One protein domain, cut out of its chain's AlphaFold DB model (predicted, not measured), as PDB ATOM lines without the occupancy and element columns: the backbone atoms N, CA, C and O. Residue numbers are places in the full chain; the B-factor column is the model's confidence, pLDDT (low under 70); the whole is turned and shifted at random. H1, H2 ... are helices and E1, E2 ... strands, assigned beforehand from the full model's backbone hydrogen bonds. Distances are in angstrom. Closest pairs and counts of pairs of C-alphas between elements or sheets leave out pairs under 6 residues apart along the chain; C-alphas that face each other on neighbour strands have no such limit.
ATOM      1  N   LYS A  50     294.245 295.494 255.063       92.19
ATOM      2  CA  LYS A  50     295.568 296.117 255.206       92.19
ATOM      3  C   LYS A  50     296.456 295.734 254.023       92.19
ATOM      4  O   LYS A  50     296.457 294.580 253.616       92.19
ATOM      5  N   ILE A  51     297.253 296.656 253.497       91.38
ATOM      6  CA  ILE A  51     298.264 296.321 252.478       91.38
ATOM      7  C   ILE A  51     299.431 295.590 253.167       91.38
ATOM      8  O   ILE A  51     299.810 295.950 254.288       91.38
ATOM      9  N   PHE A  52     299.974 294.546 252.534       91.69
ATOM     10  CA  PHE A  52     301.098 293.785 253.076       91.69
ATOM     11  C   PHE A  52     302.425 294.561 253.025       91.69
ATOM     12  O   PHE A  52     302.869 294.995 251.965       91.69
ATOM     13  N   ASP A  53     303.080 294.665 254.178       89.56
ATOM     14  CA  ASP A  53     304.425 295.197 254.381       89.56
ATOM     15  C   ASP A  53     305.100 294.377 255.504       89.56
ATOM     16  O   ASP A  53     304.623 294.407 256.644       89.56
ATOM     17  N   PRO A  54     306.218 293.667 255.242       88.81
ATOM     18  CA  PRO A  54     306.975 292.944 256.271       88.81
ATOM     19  C   PRO A  54     307.428 293.807 257.461       88.81
ATOM     20  O   PRO A  54     307.706 293.274 258.537       88.81
ATOM     21  N   GLY A  55     307.520 295.131 257.294       87.81
ATOM     22  CA  GLY A  55     307.851 296.085 258.351       87.81
ATOM     23  C   GLY A  55     306.712 296.389 259.333       87.81
ATOM     24  O   GLY A  55     306.975 296.941 260.403       87.81
ATOM     25  N   CYS A  56     305.467 296.032 259.009       89.69
ATOM     26  CA  CYS A  56     304.277 296.313 259.818       89.69
ATOM     27  C   CYS A  56     303.968 295.225 260.870       89.69
ATOM     28  O   CYS A  56     304.475 294.104 260.815       89.69
ATOM     29  N   GLU A  57     303.097 295.547 261.835       89.31
ATOM     30  CA  GLU A  57     302.461 294.571 262.735       89.31
ATOM     31  C   GLU A  57     301.081 294.140 262.203       89.31
ATOM     32  O   GLU A  57     300.273 294.972 261.791       89.31
ATOM     33  N   TYR A  58     300.797 292.839 262.308       91.75
ATOM     34  CA  TYR A  58     299.489 292.230 262.042       91.75
ATOM     35  C   TYR A  58     299.079 291.331 263.214       91.75
ATOM     36  O   TYR A  58     299.940 290.870 263.967       91.75
ATOM     37  N   ARG A  59     297.776 291.094 263.365       90.50
ATOM     38  CA  ARG A  59     297.162 290.283 264.426       90.50
ATOM     39  C   ARG A  59     296.213 289.248 263.833       90.50
ATOM     40  O   ARG A  59     295.768 289.385 262.699       90.50
ATOM     41  N   GLU A  60     295.888 288.227 264.611       90.94
ATOM     42  CA  GLU A  60     294.909 287.202 264.241       90.94
ATOM     43  C   GLU A  60     293.545 287.849 263.944       90.94
ATOM     44  O   GLU A  60     293.112 288.766 264.645       90.94
ATOM     45  N   GLY A  61     292.910 287.426 262.850       86.19
ATOM     46  CA  GLY A  61     291.711 288.054 262.292       86.19
ATOM     47  C   GLY A  61     291.956 289.227 261.328       86.19
ATOM     48  O   GLY A  61     291.006 289.643 260.666       86.19
ATOM     49  N   ASP A  62     293.185 289.744 261.186       90.75
ATOM     50  CA  ASP A  62     293.484 290.765 260.170       90.75
ATOM     51  C   ASP A  62     293.295 290.224 258.743       90.75
ATOM     52  O   ASP A  62     293.686 289.098 258.429       90.75
ATOM     53  N   LEU A  63     292.779 291.077 257.853       90.94
ATOM     54  CA  LEU A  63     292.794 290.851 256.409       90.94
ATOM     55  C   LEU A  63     293.956 291.611 255.765       90.94
ATOM     56  O   LEU A  63     294.151 292.799 256.024       90.94
ATOM     57  N   ILE A  64     294.700 290.924 254.903       92.69
ATOM     58  CA  ILE A  64     295.930 291.395 254.267       92.69
ATOM     59  C   ILE A  64     295.823 291.242 252.749       92.69
ATOM     60  O   ILE A  64     295.629 290.140 252.245       92.69
ATOM     61  N   PHE A  65     296.001 292.336 252.015       92.44
ATOM     62  CA  PHE A  65     296.154 292.350 250.563       92.44
ATOM     63  C   PHE A  65     297.621 292.139 250.194       92.44
ATOM     64  O   PHE A  65     298.491 292.883 250.661       92.44
ATOM     65  N   LYS A  66     297.893 291.157 249.333       91.19
ATOM     66  CA  LYS A  66     299.220 290.916 248.761       91.19
ATOM     67  C   LYS A  66     299.113 290.585 247.273       91.19
ATOM     68  O   LYS A  66     298.329 289.726 246.876       91.19
ATOM     69  N   GLU A  67     299.971 291.213 246.480       89.94
ATOM     70  CA  GLU A  67     300.194 290.890 245.069       89.94
ATOM     71  C   GLU A  67     301.076 289.646 244.906       89.94
ATOM     72  O   GLU A  67     302.059 289.445 245.627       89.94
ATOM     73  N   TYR A  68     300.694 288.793 243.955       88.25
ATOM     74  CA  TYR A  68     301.449 287.616 243.542       88.25
ATOM     75  C   TYR A  68     301.721 287.727 242.044       88.25
ATOM     76  O   TYR A  68     300.803 287.969 241.266       88.25
ATOM     77  N   SER A  69     302.980 287.541 241.652       86.94
ATOM     78  CA  SER A  69     303.429 287.626 240.265       86.94
ATOM     79  C   SER A  69     304.106 286.327 239.822       86.94
ATOM     80  O   SER A  69     304.906 285.741 240.554       86.94
ATOM     81  N   GLY A  70     303.794 285.873 238.608       88.00
ATOM     82  CA  GLY A  70     304.366 284.666 238.010       88.00
ATOM     83  C   GLY A  70     303.559 283.391 238.277       88.00
ATOM     84  O   GLY A  70     302.365 283.437 238.566       88.00
ATOM     85  N   LYS A  71     304.201 282.227 238.114       89.75
ATOM     86  CA  LYS A  71     303.521 280.920 238.095       89.75
ATOM     87  C   LYS A  71     303.486 280.266 239.480       89.75
ATOM     88  O   LYS A  71     304.540 279.973 240.041       89.75
ATOM     89  N   LEU A  72     302.291 279.977 240.001       89.19
ATOM     90  CA  LEU A  72     302.089 279.243 241.260       89.19
ATOM     91  C   LEU A  72     301.617 277.801 240.993       89.19
ATOM     92  O   LEU A  72     300.749 277.609 240.144       89.19
ATOM     93  N   PRO A  73     302.142 276.777 241.694       89.38
ATOM     94  CA  PRO A  73     301.760 275.381 241.473       89.38
ATOM     95  C   PRO A  73     300.396 275.041 242.094       89.38
ATOM     96  O   PRO A  73     300.199 275.186 243.295       89.38
ATOM     97  N   THR A  74     299.476 274.510 241.293       87.88
ATOM     98  CA  THR A  74     298.186 273.945 241.747       87.88
ATOM     99  C   THR A  74     298.163 272.412 241.696       87.88
ATOM    100  O   THR A  74     297.197 271.767 242.104       87.88
ATOM    101  N   GLY A  75     299.251 271.804 241.220       87.38
ATOM    102  CA  GLY A  75     299.518 270.370 241.249       87.38
ATOM    103  C   GLY A  75     300.912 270.068 240.695       87.38
ATOM    104  O   GLY A  75     301.554 270.945 240.124       87.38
ATOM    105  N   ALA A  76     301.369 268.817 240.789       80.88
ATOM    106  CA  ALA A  76     302.739 268.422 240.416       80.88
ATOM    107  C   ALA A  76     303.155 268.750 238.960       80.88
ATOM    108  O   ALA A  76     304.344 268.819 238.662       80.88
ATOM    109  N   LYS A  77     302.187 268.951 238.053       85.56
ATOM    110  CA  LYS A  77     302.392 269.398 236.660       85.56
ATOM    111  C   LYS A  77     301.450 270.548 236.246       85.56
ATOM    112  O   LYS A  77     301.300 270.807 235.057       85.56
ATOM    113  N   ARG A  78     300.761 271.203 237.192       89.00
ATOM    114  CA  ARG A  78     299.760 272.254 236.915       89.00
ATOM    115  C   ARG A  78     300.124 273.546 237.636       89.00
ATOM    116  O   ARG A  78     300.474 273.518 238.813       89.00
ATOM    117  N   PHE A  79     300.009 274.663 236.928       90.44
ATOM    118  CA  PHE A  79     300.340 275.994 237.425       90.44
ATOM    119  C   PHE A  79     299.254 276.991 237.022       90.44
ATOM    120  O   PHE A  79     298.669 276.853 235.949       90.44
ATOM    121  N   ILE A  80     299.029 277.998 237.862       90.12
ATOM    122  CA  ILE A  80     298.257 279.205 237.539       90.12
ATOM    123  C   ILE A  80     299.220 280.372 237.339       90.12
ATOM    124  O   ILE A  80     300.243 280.453 238.022       90.12
ATOM    125  N   GLU A  81     298.909 281.265 236.407       89.50
ATOM    126  CA  GLU A  81     299.614 282.536 236.243       89.50
ATOM    127  C   GLU A  81     298.910 283.606 237.075       89.50
ATOM    128  O   GLU A  81     297.711 283.824 236.929       89.50
ATOM    129  N   MET A  82     299.660 284.238 237.977       87.75
ATOM    130  CA  MET A  82     299.191 285.335 238.815       87.75
ATOM    131  C   MET A  82     299.842 286.642 238.362       87.75
ATOM    132  O   MET A  82     301.058 286.713 238.165       87.75
ATOM    133  N   ASP A  83     299.019 287.674 238.233       84.75
ATOM    134  CA  ASP A  83     299.376 289.052 237.886       84.75
ATOM    135  C   ASP A  83     298.676 290.083 238.798       84.75
ATOM    136  O   ASP A  83     298.804 291.291 238.602       84.75
ATOM    137  N   HIS A  84     297.930 289.608 239.802       85.31
ATOM    138  CA  HIS A  84     296.985 290.394 240.588       85.31
ATOM    139  C   HIS A  84     297.066 290.103 242.094       85.31
ATOM    140  O   HIS A  84     297.670 289.132 242.561       85.31
ATOM    141  N   GLY A  85     296.443 290.983 242.880       87.75
ATOM    142  CA  GLY A  85     296.376 290.869 244.333       87.75
ATOM    143  C   GLY A  85     295.287 289.935 244.846       87.75
ATOM    144  O   GLY A  85     294.181 289.875 244.308       87.75
ATOM    145  N   VAL A  86     295.593 289.247 245.946       91.00
ATOM    146  CA  VAL A  86     294.650 288.430 246.719       91.00
ATOM    147  C   VAL A  86     294.550 288.946 248.153       91.00
ATOM    148  O   VAL A  86     295.504 289.505 248.700       91.00
ATOM    149  N   VAL A  87     293.380 288.758 248.768       90.44
ATOM    150  CA  VAL A  87     293.147 289.068 250.185       90.44
ATOM    151  C   VAL A  87     293.238 287.779 250.991       90.44
ATOM    152  O   VAL A  87     292.502 286.829 250.738       90.44
ATOM    153  N   LEU A  88     294.147 287.767 251.957       91.44
ATOM    154  CA  LEU A  88     294.464 286.655 252.845       91.44
ATOM    155  C   LEU A  88     294.107 287.029 254.283       91.44
ATOM    156  O   LEU A  88     294.141 288.200 254.657       91.44
ATOM    157  N   LYS A  89     293.780 286.037 255.103       91.88
ATOM    158  CA  LYS A  89     293.368 286.221 256.496       91.88
ATOM    159  C   LYS A  89     294.434 285.679 257.433       91.88
ATOM    160  O   LYS A  89     294.857 284.536 257.277       91.88
ATOM    161  N   VAL A  90     294.842 286.472 258.421       92.06
ATOM    162  CA  VAL A  90     295.757 286.019 259.477       92.06
ATOM    163  C   VAL A  90     295.010 285.083 260.417       92.06
ATOM    164  O   VAL A  90     294.079 285.502 261.103       92.06
ATOM    165  N   VAL A  91     295.428 283.820 260.457       91.38
ATOM    166  CA  VAL A  91     294.883 282.813 261.380       91.38
ATOM    167  C   VAL A  91     295.702 282.738 262.662       91.38
ATOM    168  O   VAL A  91     295.131 282.533 263.724       91.38
ATOM    169  N   GLU A  92     297.023 282.897 262.567       91.00
ATOM    170  CA  GLU A  92     297.937 282.643 263.683       91.00
ATOM    171  C   GLU A  92     299.181 283.538 263.587       91.00
ATOM    172  O   GLU A  92     299.733 283.713 262.494       91.00
ATOM    173  N   VAL A  93     299.651 284.076 264.717       90.25
ATOM    174  CA  VAL A  93     300.920 284.823 264.805       90.25
ATOM    175  C   VAL A  93     301.973 283.976 265.525       90.25
ATOM    176  O   VAL A  93     301.840 283.675 266.709       90.25
ATOM    177  N   ARG A  94     303.057 283.623 264.828       87.75
ATOM    178  CA  ARG A  94     304.150 282.775 265.331       87.75
ATOM    179  C   ARG A  94     305.452 283.555 265.511       87.75
ATOM    180  O   ARG A  94     305.698 284.571 264.859       87.75
ATOM    181  N   GLN A  95     306.331 283.041 266.372       83.38
ATOM    182  CA  GLN A  95     307.703 283.528 266.513       83.38
ATOM    183  C   GLN A  95     308.689 282.355 266.505       83.38
ATOM    184  O   GLN A  95     308.861 281.671 267.510       83.38
ATOM    185  N   ASN A  96     309.363 282.150 265.373       76.00
ATOM    186  CA  ASN A  96     310.301 281.052 265.145       76.00
ATOM    187  C   ASN A  96     311.718 281.599 264.962       76.00
ATOM    188  O   ASN A  96     311.936 282.492 264.145       76.00
ATOM    189  N   LEU A  97     312.703 281.062 265.694       73.12
ATOM    190  CA  LEU A  97     314.136 281.375 265.515       73.12
ATOM    191  C   LEU A  97     314.458 282.891 265.464       73.12
ATOM    192  O   LEU A  97     315.325 283.339 264.716       73.12
ATOM    193  N   GLY A  98     313.736 283.699 266.249       74.00
ATOM    194  CA  GLY A  98     313.895 285.160 266.297       74.00
ATOM    195  C   GLY A  98     313.189 285.945 265.181       74.00
ATOM    196  O   GLY A  98     313.223 287.174 265.205       74.00
ATOM    197  N   ARG A  99     312.518 285.274 264.236       79.19
ATOM    198  CA  ARG A  99     311.634 285.887 263.234       79.19
ATOM    199  C   ARG A  99     310.190 285.873 263.727       79.19
ATOM    200  O   ARG A  99     309.768 284.924 264.382       79.19
ATOM    201  N   HIS A 100     309.437 286.916 263.393       87.06
ATOM    202  CA  HIS A 100     307.990 286.963 263.594       87.06
ATOM    203  C   HIS A 100     307.291 286.683 262.257       87.06
ATOM    204  O   HIS A 100     307.587 287.332 261.249       87.06
ATOM    205  N   GLU A 101     306.385 285.712 262.252       91.19
ATOM    206  CA  GLU A 101     305.765 285.141 261.056       91.19
ATOM    207  C   GLU A 101     304.250 285.025 261.267       91.19
ATOM    208  O   GLU A 101     303.785 284.774 262.377       91.19
ATOM    209  N   ILE A 102     303.469 285.203 260.206       92.56
ATOM    210  CA  ILE A 102     302.009 285.085 260.226       92.56
ATOM    211  C   ILE A 102     301.559 283.952 259.314       92.56
ATOM    212  O   ILE A 102     301.985 283.880 258.160       92.56
ATOM    213  N   ARG A 103     300.694 283.075 259.831       92.31
ATOM    214  CA  ARG A 103     300.055 282.004 259.060       92.31
ATOM    215  C   ARG A 103     298.751 282.502 258.457       92.31
ATOM    216  O   ARG A 103     297.935 283.114 259.152       92.31
ATOM    217  N   LEU A 104     298.572 282.228 257.170       92.62
ATOM    218  CA  LEU A 104     297.491 282.771 256.361       92.62
ATOM    219  C   LEU A 104     296.551 281.685 255.835       92.62
ATOM    220  O   LEU A 104     296.987 280.622 255.405       92.62
ATOM    221  N   GLU A 105     295.262 282.009 255.816       90.38
ATOM    222  CA  GLU A 105     294.186 281.239 255.187       90.38
ATOM    223  C   GLU A 105     293.564 282.063 254.046       90.38
ATOM    224  O   GLU A 105     293.524 283.298 254.108       90.38
ATOM    225  N   TYR A 106     293.074 281.390 253.003       88.19
ATOM    226  CA  TYR A 106     292.357 282.014 251.888       88.19
ATOM    227  C   TYR A 106     290.883 281.581 251.890       88.19
ATOM    228  O   TYR A 106     290.524 280.553 251.327       88.19
ATOM    229  N   ASP A 107     290.020 282.394 252.507       79.31
ATOM    230  CA  ASP A 107     288.552 282.225 252.530       79.31
ATOM    231  C   ASP A 107     287.874 282.697 251.199       79.31
ATOM    232  O   ASP A 107     286.697 283.058 251.199       79.31
ATOM    233  N   GLY A 108     288.602 282.783 250.071       81.81
ATOM    234  CA  GLY A 108     288.128 283.377 248.803       81.81
ATOM    235  C   GLY A 108     287.896 282.386 247.650       81.81
ATOM    236  O   GLY A 108     288.081 281.180 247.801       81.81
ATOM    237  N   THR A 109     287.476 282.895 246.480       82.19
ATOM    238  CA  THR A 109     286.987 282.070 245.350       82.19
ATOM    239  C   THR A 109     287.779 282.194 244.037       82.19
ATOM    240  O   THR A 109     287.279 281.738 243.011       82.19
ATOM    241  N   SER A 110     288.943 282.856 243.998       85.12
ATOM    242  CA  SER A 110     289.769 282.899 242.776       85.12
ATOM    243  C   SER A 110     290.640 281.647 242.630       85.12
ATOM    244  O   SER A 110     290.762 280.852 243.564       85.12
ATOM    245  N   ASP A 111     291.302 281.503 241.479       85.06
ATOM    246  CA  ASP A 111     292.181 280.369 241.143       85.06
ATOM    247  C   ASP A 111     293.288 280.110 242.183       85.06
ATOM    248  O   ASP A 111     293.769 278.983 242.329       85.06
ATOM    249  N   PHE A 112     293.639 281.129 242.977       89.06
ATOM    250  CA  PHE A 112     294.540 281.031 244.127       89.06
ATOM    251  C   PHE A 112     294.087 279.984 245.167       89.06
ATOM    252  O   PHE A 112     294.929 279.397 245.848       89.06
ATOM    253  N   LEU A 113     292.788 279.666 245.236       87.94
ATOM    254  CA  LEU A 113     292.251 278.560 246.039       87.94
ATOM    255  C   LEU A 113     292.872 277.207 245.649       87.94
ATOM    256  O   LEU A 113     293.111 276.360 246.508       87.94
ATOM    257  N   GLY A 114     293.188 277.002 244.366       86.81
ATOM    258  CA  GLY A 114     293.889 275.808 243.893       86.81
ATOM    259  C   GLY A 114     295.338 275.729 244.384       86.81
ATOM    260  O   GLY A 114     295.847 274.635 244.620       86.81
ATOM    261  N   TYR A 115     295.994 276.877 244.590       89.75
ATOM    262  CA  TYR A 115     297.340 276.949 245.163       89.75
ATOM    263  C   TYR A 115     297.314 276.666 246.670       89.75
ATOM    264  O   TYR A 115     298.100 275.844 247.142       89.75
ATOM    265  N   THR A 116     296.378 277.246 247.432       90.06
ATOM    266  CA  THR A 116     296.278 276.958 248.875       90.06
ATOM    267  C   THR A 116     295.866 275.515 249.151       90.06
ATOM    268  O   THR A 116     296.511 274.861 249.965       90.06
ATOM    269  N   GLN A 117     294.907 274.957 248.405       89.19
ATOM    270  CA  GLN A 117     294.575 273.529 248.504       89.19
ATOM    271  C   GLN A 117     295.753 272.614 248.135       89.19
ATOM    272  O   GLN A 117     295.867 271.511 248.670       89.19
ATOM    273  N   TYR A 118     296.632 273.028 247.214       91.12
ATOM    274  CA  TYR A 118     297.846 272.274 246.909       91.12
ATOM    275  C   TYR A 118     298.833 272.302 248.088       91.12
ATOM    276  O   TYR A 118     299.314 271.240 248.490       91.12
ATOM    277  N   LEU A 119     299.074 273.472 248.694       90.62
ATOM    278  CA  LEU A 119     299.905 273.598 249.900       90.62
ATOM    279  C   LEU A 119     299.366 272.756 251.068       90.62
ATOM    280  O   LEU A 119     300.128 272.006 251.676       90.62
ATOM    281  N   GLU A 120     298.057 272.801 251.329       89.12
ATOM    282  CA  GLU A 120     297.390 272.007 252.372       89.12
ATOM    283  C   GLU A 120     297.587 270.497 252.168       89.12
ATOM    284  O   GLU A 120     297.953 269.786 253.107       89.12
ATOM    285  N   ARG A 121     297.431 269.998 250.932       91.19
ATOM    286  CA  ARG A 121     297.688 268.584 250.587       91.19
ATOM    287  C   ARG A 121     299.148 268.182 250.814       91.19
ATOM    288  O   ARG A 121     299.405 267.040 251.182       91.19
ATOM    289  N   GLN A 122     300.091 269.108 250.620       90.62
ATOM    290  CA  GLN A 122     301.515 268.914 250.929       90.62
ATOM    291  C   GLN A 122     301.868 269.191 252.406       90.62
ATOM    292  O   GLN A 122     303.022 269.021 252.791       90.62
ATOM    293  N   LYS A 123     300.896 269.590 253.244       91.12
ATOM    294  CA  LYS A 123     301.077 270.005 254.650       91.12
ATOM    295  C   LYS A 123     302.042 271.191 254.825       91.12
ATOM    296  O   LYS A 123     302.776 271.262 255.808       91.12
ATOM    297  N   ILE A 124     302.038 272.118 253.867       90.69
ATOM    298  CA  ILE A 124     302.852 273.340 253.877       90.69
ATOM    299  C   ILE A 124     301.983 274.513 254.349       90.69
ATOM    300  O   ILE A 124     300.981 274.837 253.716       90.69
ATOM    301  N   ASP A 125     302.380 275.180 255.433       89.25
ATOM    302  CA  ASP A 125     301.713 276.406 255.892       89.25
ATOM    303  C   ASP A 125     302.048 277.601 254.977       89.25
ATOM    304  O   ASP A 125     303.213 277.853 254.656       89.25
ATOM    305  N   LEU A 126     301.038 278.401 254.617       90.62
ATOM    306  CA  LEU A 126     301.244 279.682 253.936       90.62
ATOM    307  C   LEU A 126     301.693 280.743 254.955       90.62
ATOM    308  O   LEU A 126     300.870 281.350 255.643       90.62
ATOM    309  N   LEU A 127     303.007 280.950 255.060       90.94
ATOM    310  CA  LEU A 127     303.632 281.897 255.989       90.94
ATOM    311  C   LEU A 127     304.109 283.177 255.281       90.94
ATOM    312  O   LEU A 127     304.671 283.112 254.187       90.94
ATOM    313  N   LEU A 128     303.960 284.334 255.935       91.31
ATOM    314  CA  LEU A 128     304.647 285.587 255.577       91.31
ATOM    315  C   LEU A 128     305.385 286.182 256.794       91.31
ATOM    316  O   LEU A 128     304.928 286.008 257.923       91.31
ATOM    317  N   PRO A 129     306.495 286.920 256.606       90.50
ATOM    318  CA  PRO A 129     307.151 287.653 257.688       90.50
ATOM    319  C   PRO A 129     306.376 288.925 258.066       90.50
ATOM    320  O   PRO A 129     305.814 289.595 257.200       90.50
ATOM    321  N   HIS A 130     306.418 289.317 259.342       90.81
ATOM    322  CA  HIS A 130     305.995 290.653 259.792       90.81
ATOM    323  C   HIS A 130     306.947 291.215 260.868       90.81
ATOM    324  O   HIS A 130     307.893 290.532 261.267       90.81
ATOM    325  N   LYS A 131     306.729 292.447 261.350       87.06
ATOM    326  CA  LYS A 131     307.543 293.121 262.392       87.06
ATOM    327  C   LYS A 131     309.055 293.184 262.103       87.06
ATOM    328  O   LYS A 131     309.864 293.217 263.029       87.06
ATOM    329  N   GLN A 132     309.460 293.204 260.833       84.62
ATOM    330  CA  GLN A 132     310.879 293.202 260.449       84.62
ATOM    331  C   GLN A 132     311.554 294.579 260.611       84.62
ATOM    332  O   GLN A 132     312.777 294.655 260.716       84.62
ATOM    333  N   ALA A 133     310.780 295.670 260.656       83.06
ATOM    334  CA  ALA A 133     311.299 297.031 260.796       83.06
ATOM    335  C   ALA A 133     311.490 297.447 262.267       83.06
ATOM    336  O   ALA A 133     310.731 297.056 263.156       83.06
ATOM    337  N   ARG A 134     312.503 298.287 262.520       81.75
ATOM    338  CA  ARG A 134     312.765 298.927 263.818       81.75
ATOM    339  C   ARG A 134     313.029 300.426 263.596       81.75
ATOM    340  O   ARG A 134     314.105 300.750 263.098       81.75
ATOM    341  N   PRO A 135     312.107 301.340 263.958       80.12
ATOM    342  CA  PRO A 135     310.770 301.098 264.519       80.12
ATOM    343  C   PRO A 135     309.807 300.408 263.532       80.12
ATOM    344  O   PRO A 135     310.048 300.386 262.329       80.12
ATOM    345  N   ILE A 136     308.713 299.852 264.059       84.50
ATOM    346  CA  ILE A 136     307.668 299.158 263.284       84.50
ATOM    347  C   ILE A 136     306.877 300.165 262.428       84.50
ATOM    348  O   ILE A 136     306.516 301.247 262.898       84.50
ATOM    349  N   CYS A 137     306.580 299.796 261.179       85.25
ATOM    350  CA  CYS A 137     305.814 300.619 260.244       85.25
ATOM    351  C   CYS A 137     304.322 300.714 260.621       85.25
ATOM    352  O   CYS A 137     303.737 299.791 261.191       85.25
ATOM    353  N   LYS A 138     303.667 301.825 260.249       84.06
ATOM    354  CA  LYS A 138     302.203 301.963 260.345       84.06
ATOM    355  C   LYS A 138     301.533 301.286 259.146       84.06
ATOM    356  O   LYS A 138     301.785 301.679 258.009       84.06
ATOM    357  N   THR A 139     300.624 300.346 259.407       86.88
ATOM    358  CA  THR A 139     299.833 299.654 258.374       86.88
ATOM    359  C   THR A 139     299.023 300.633 257.527       86.88
ATOM    360  O   THR A 139     298.263 301.439 258.072       86.88
ATOM    361  N   ARG A 140     299.126 300.509 256.201       89.62
ATOM    362  CA  ARG A 140     298.223 301.158 255.238       89.62
ATOM    363  C   ARG A 140     297.007 300.269 254.978       89.62
ATOM    364  O   ARG A 140     297.097 299.051 255.127       89.62
ATOM    365  N   TYR A 141     295.896 300.875 254.578       89.81
ATOM    366  CA  TYR A 141     294.693 300.164 254.142       89.81
ATOM    367  C   TYR A 141     294.586 300.206 252.617       89.81
ATOM    368  O   TYR A 141     295.133 301.114 251.996       89.81
ATOM    369  N   LEU A 142     293.920 299.208 252.041       89.38
ATOM    370  CA  LEU A 142     293.528 299.197 250.633       89.38
ATOM    371  C   LEU A 142     292.277 300.073 250.449       89.38
ATOM    372  O   LEU A 142     291.404 300.074 251.321       89.38
TER     373      LEU A 142
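This is residues 50 to 142 of the 724 residues of an uncharacterized protein of Candidatus Aminicenantes bacterium (UniProt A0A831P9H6). A four-strand sheet, E1, E4, E5 and E6, is curled like part of a barrel; at one end of the domain stands a small hairpin, E2 and E3, with the one helix, H1, packed on E2. Long E4 bends sharply, pairing with E1 before the bend and mainly with E5 round and beyond it. The printed part has 93 residues, with one named helix and six named strands in the order E1 E2 E3 E4 E5 H1 E6 along the chain, of mixed class, helices and strands; the order of the four-strand sheet is E1 - E4 - E5 - E6, all antiparallel. It is compact, radius of gyration of the C-alphas 13.7 A, spanning 43 by 29 by 22 A.

E1, residues 63 to 67, is an edge strand, antiparallel to E4, residues 85 to 96, with N 64 and O 88 2.8 A apart. E2, residues 70 to 75, and E3, residues 78 to 82, form a hairpin, with N 72 and O 80 2.9 A apart. E4 bends by 76 degrees at residue 91 and forms a hairpin with E5, residues 99 to 105, with N 94 and O 101 2.8 A apart. H1, residues 112 to 121, has its closest C-alphas to E2 at Tyr 115 and Thr 74, 4.6 A. H1 is only just not on the four-strand sheet, with 4 pairs of C-alphas within 10 A. Every O i to N i+4 pair in H1 is within hydrogen-bond range. E6, residues 127 to 130, is the other edge strand, antiparallel to E5, with N 102 and O 128 2.8 A apart. E2 and E6 are apart.

E1 begins at C-alpha 63 (292.794, 290.851, 256.409). E4 measures 26.9 A, E5 19.8 A, E2 15.4 A and H1 14.4 A. E6 ends at C-alpha 130 (305.995, 290.653, 259.792).

The C-alphas of Lys 77 and Pro 135 are the farthest apart, 43.0 A. The printed part has no cut, and no link is long. Residues 50 to 62 and 131 to 142 hold no named element. No printed residue is under 70 in pLDDT.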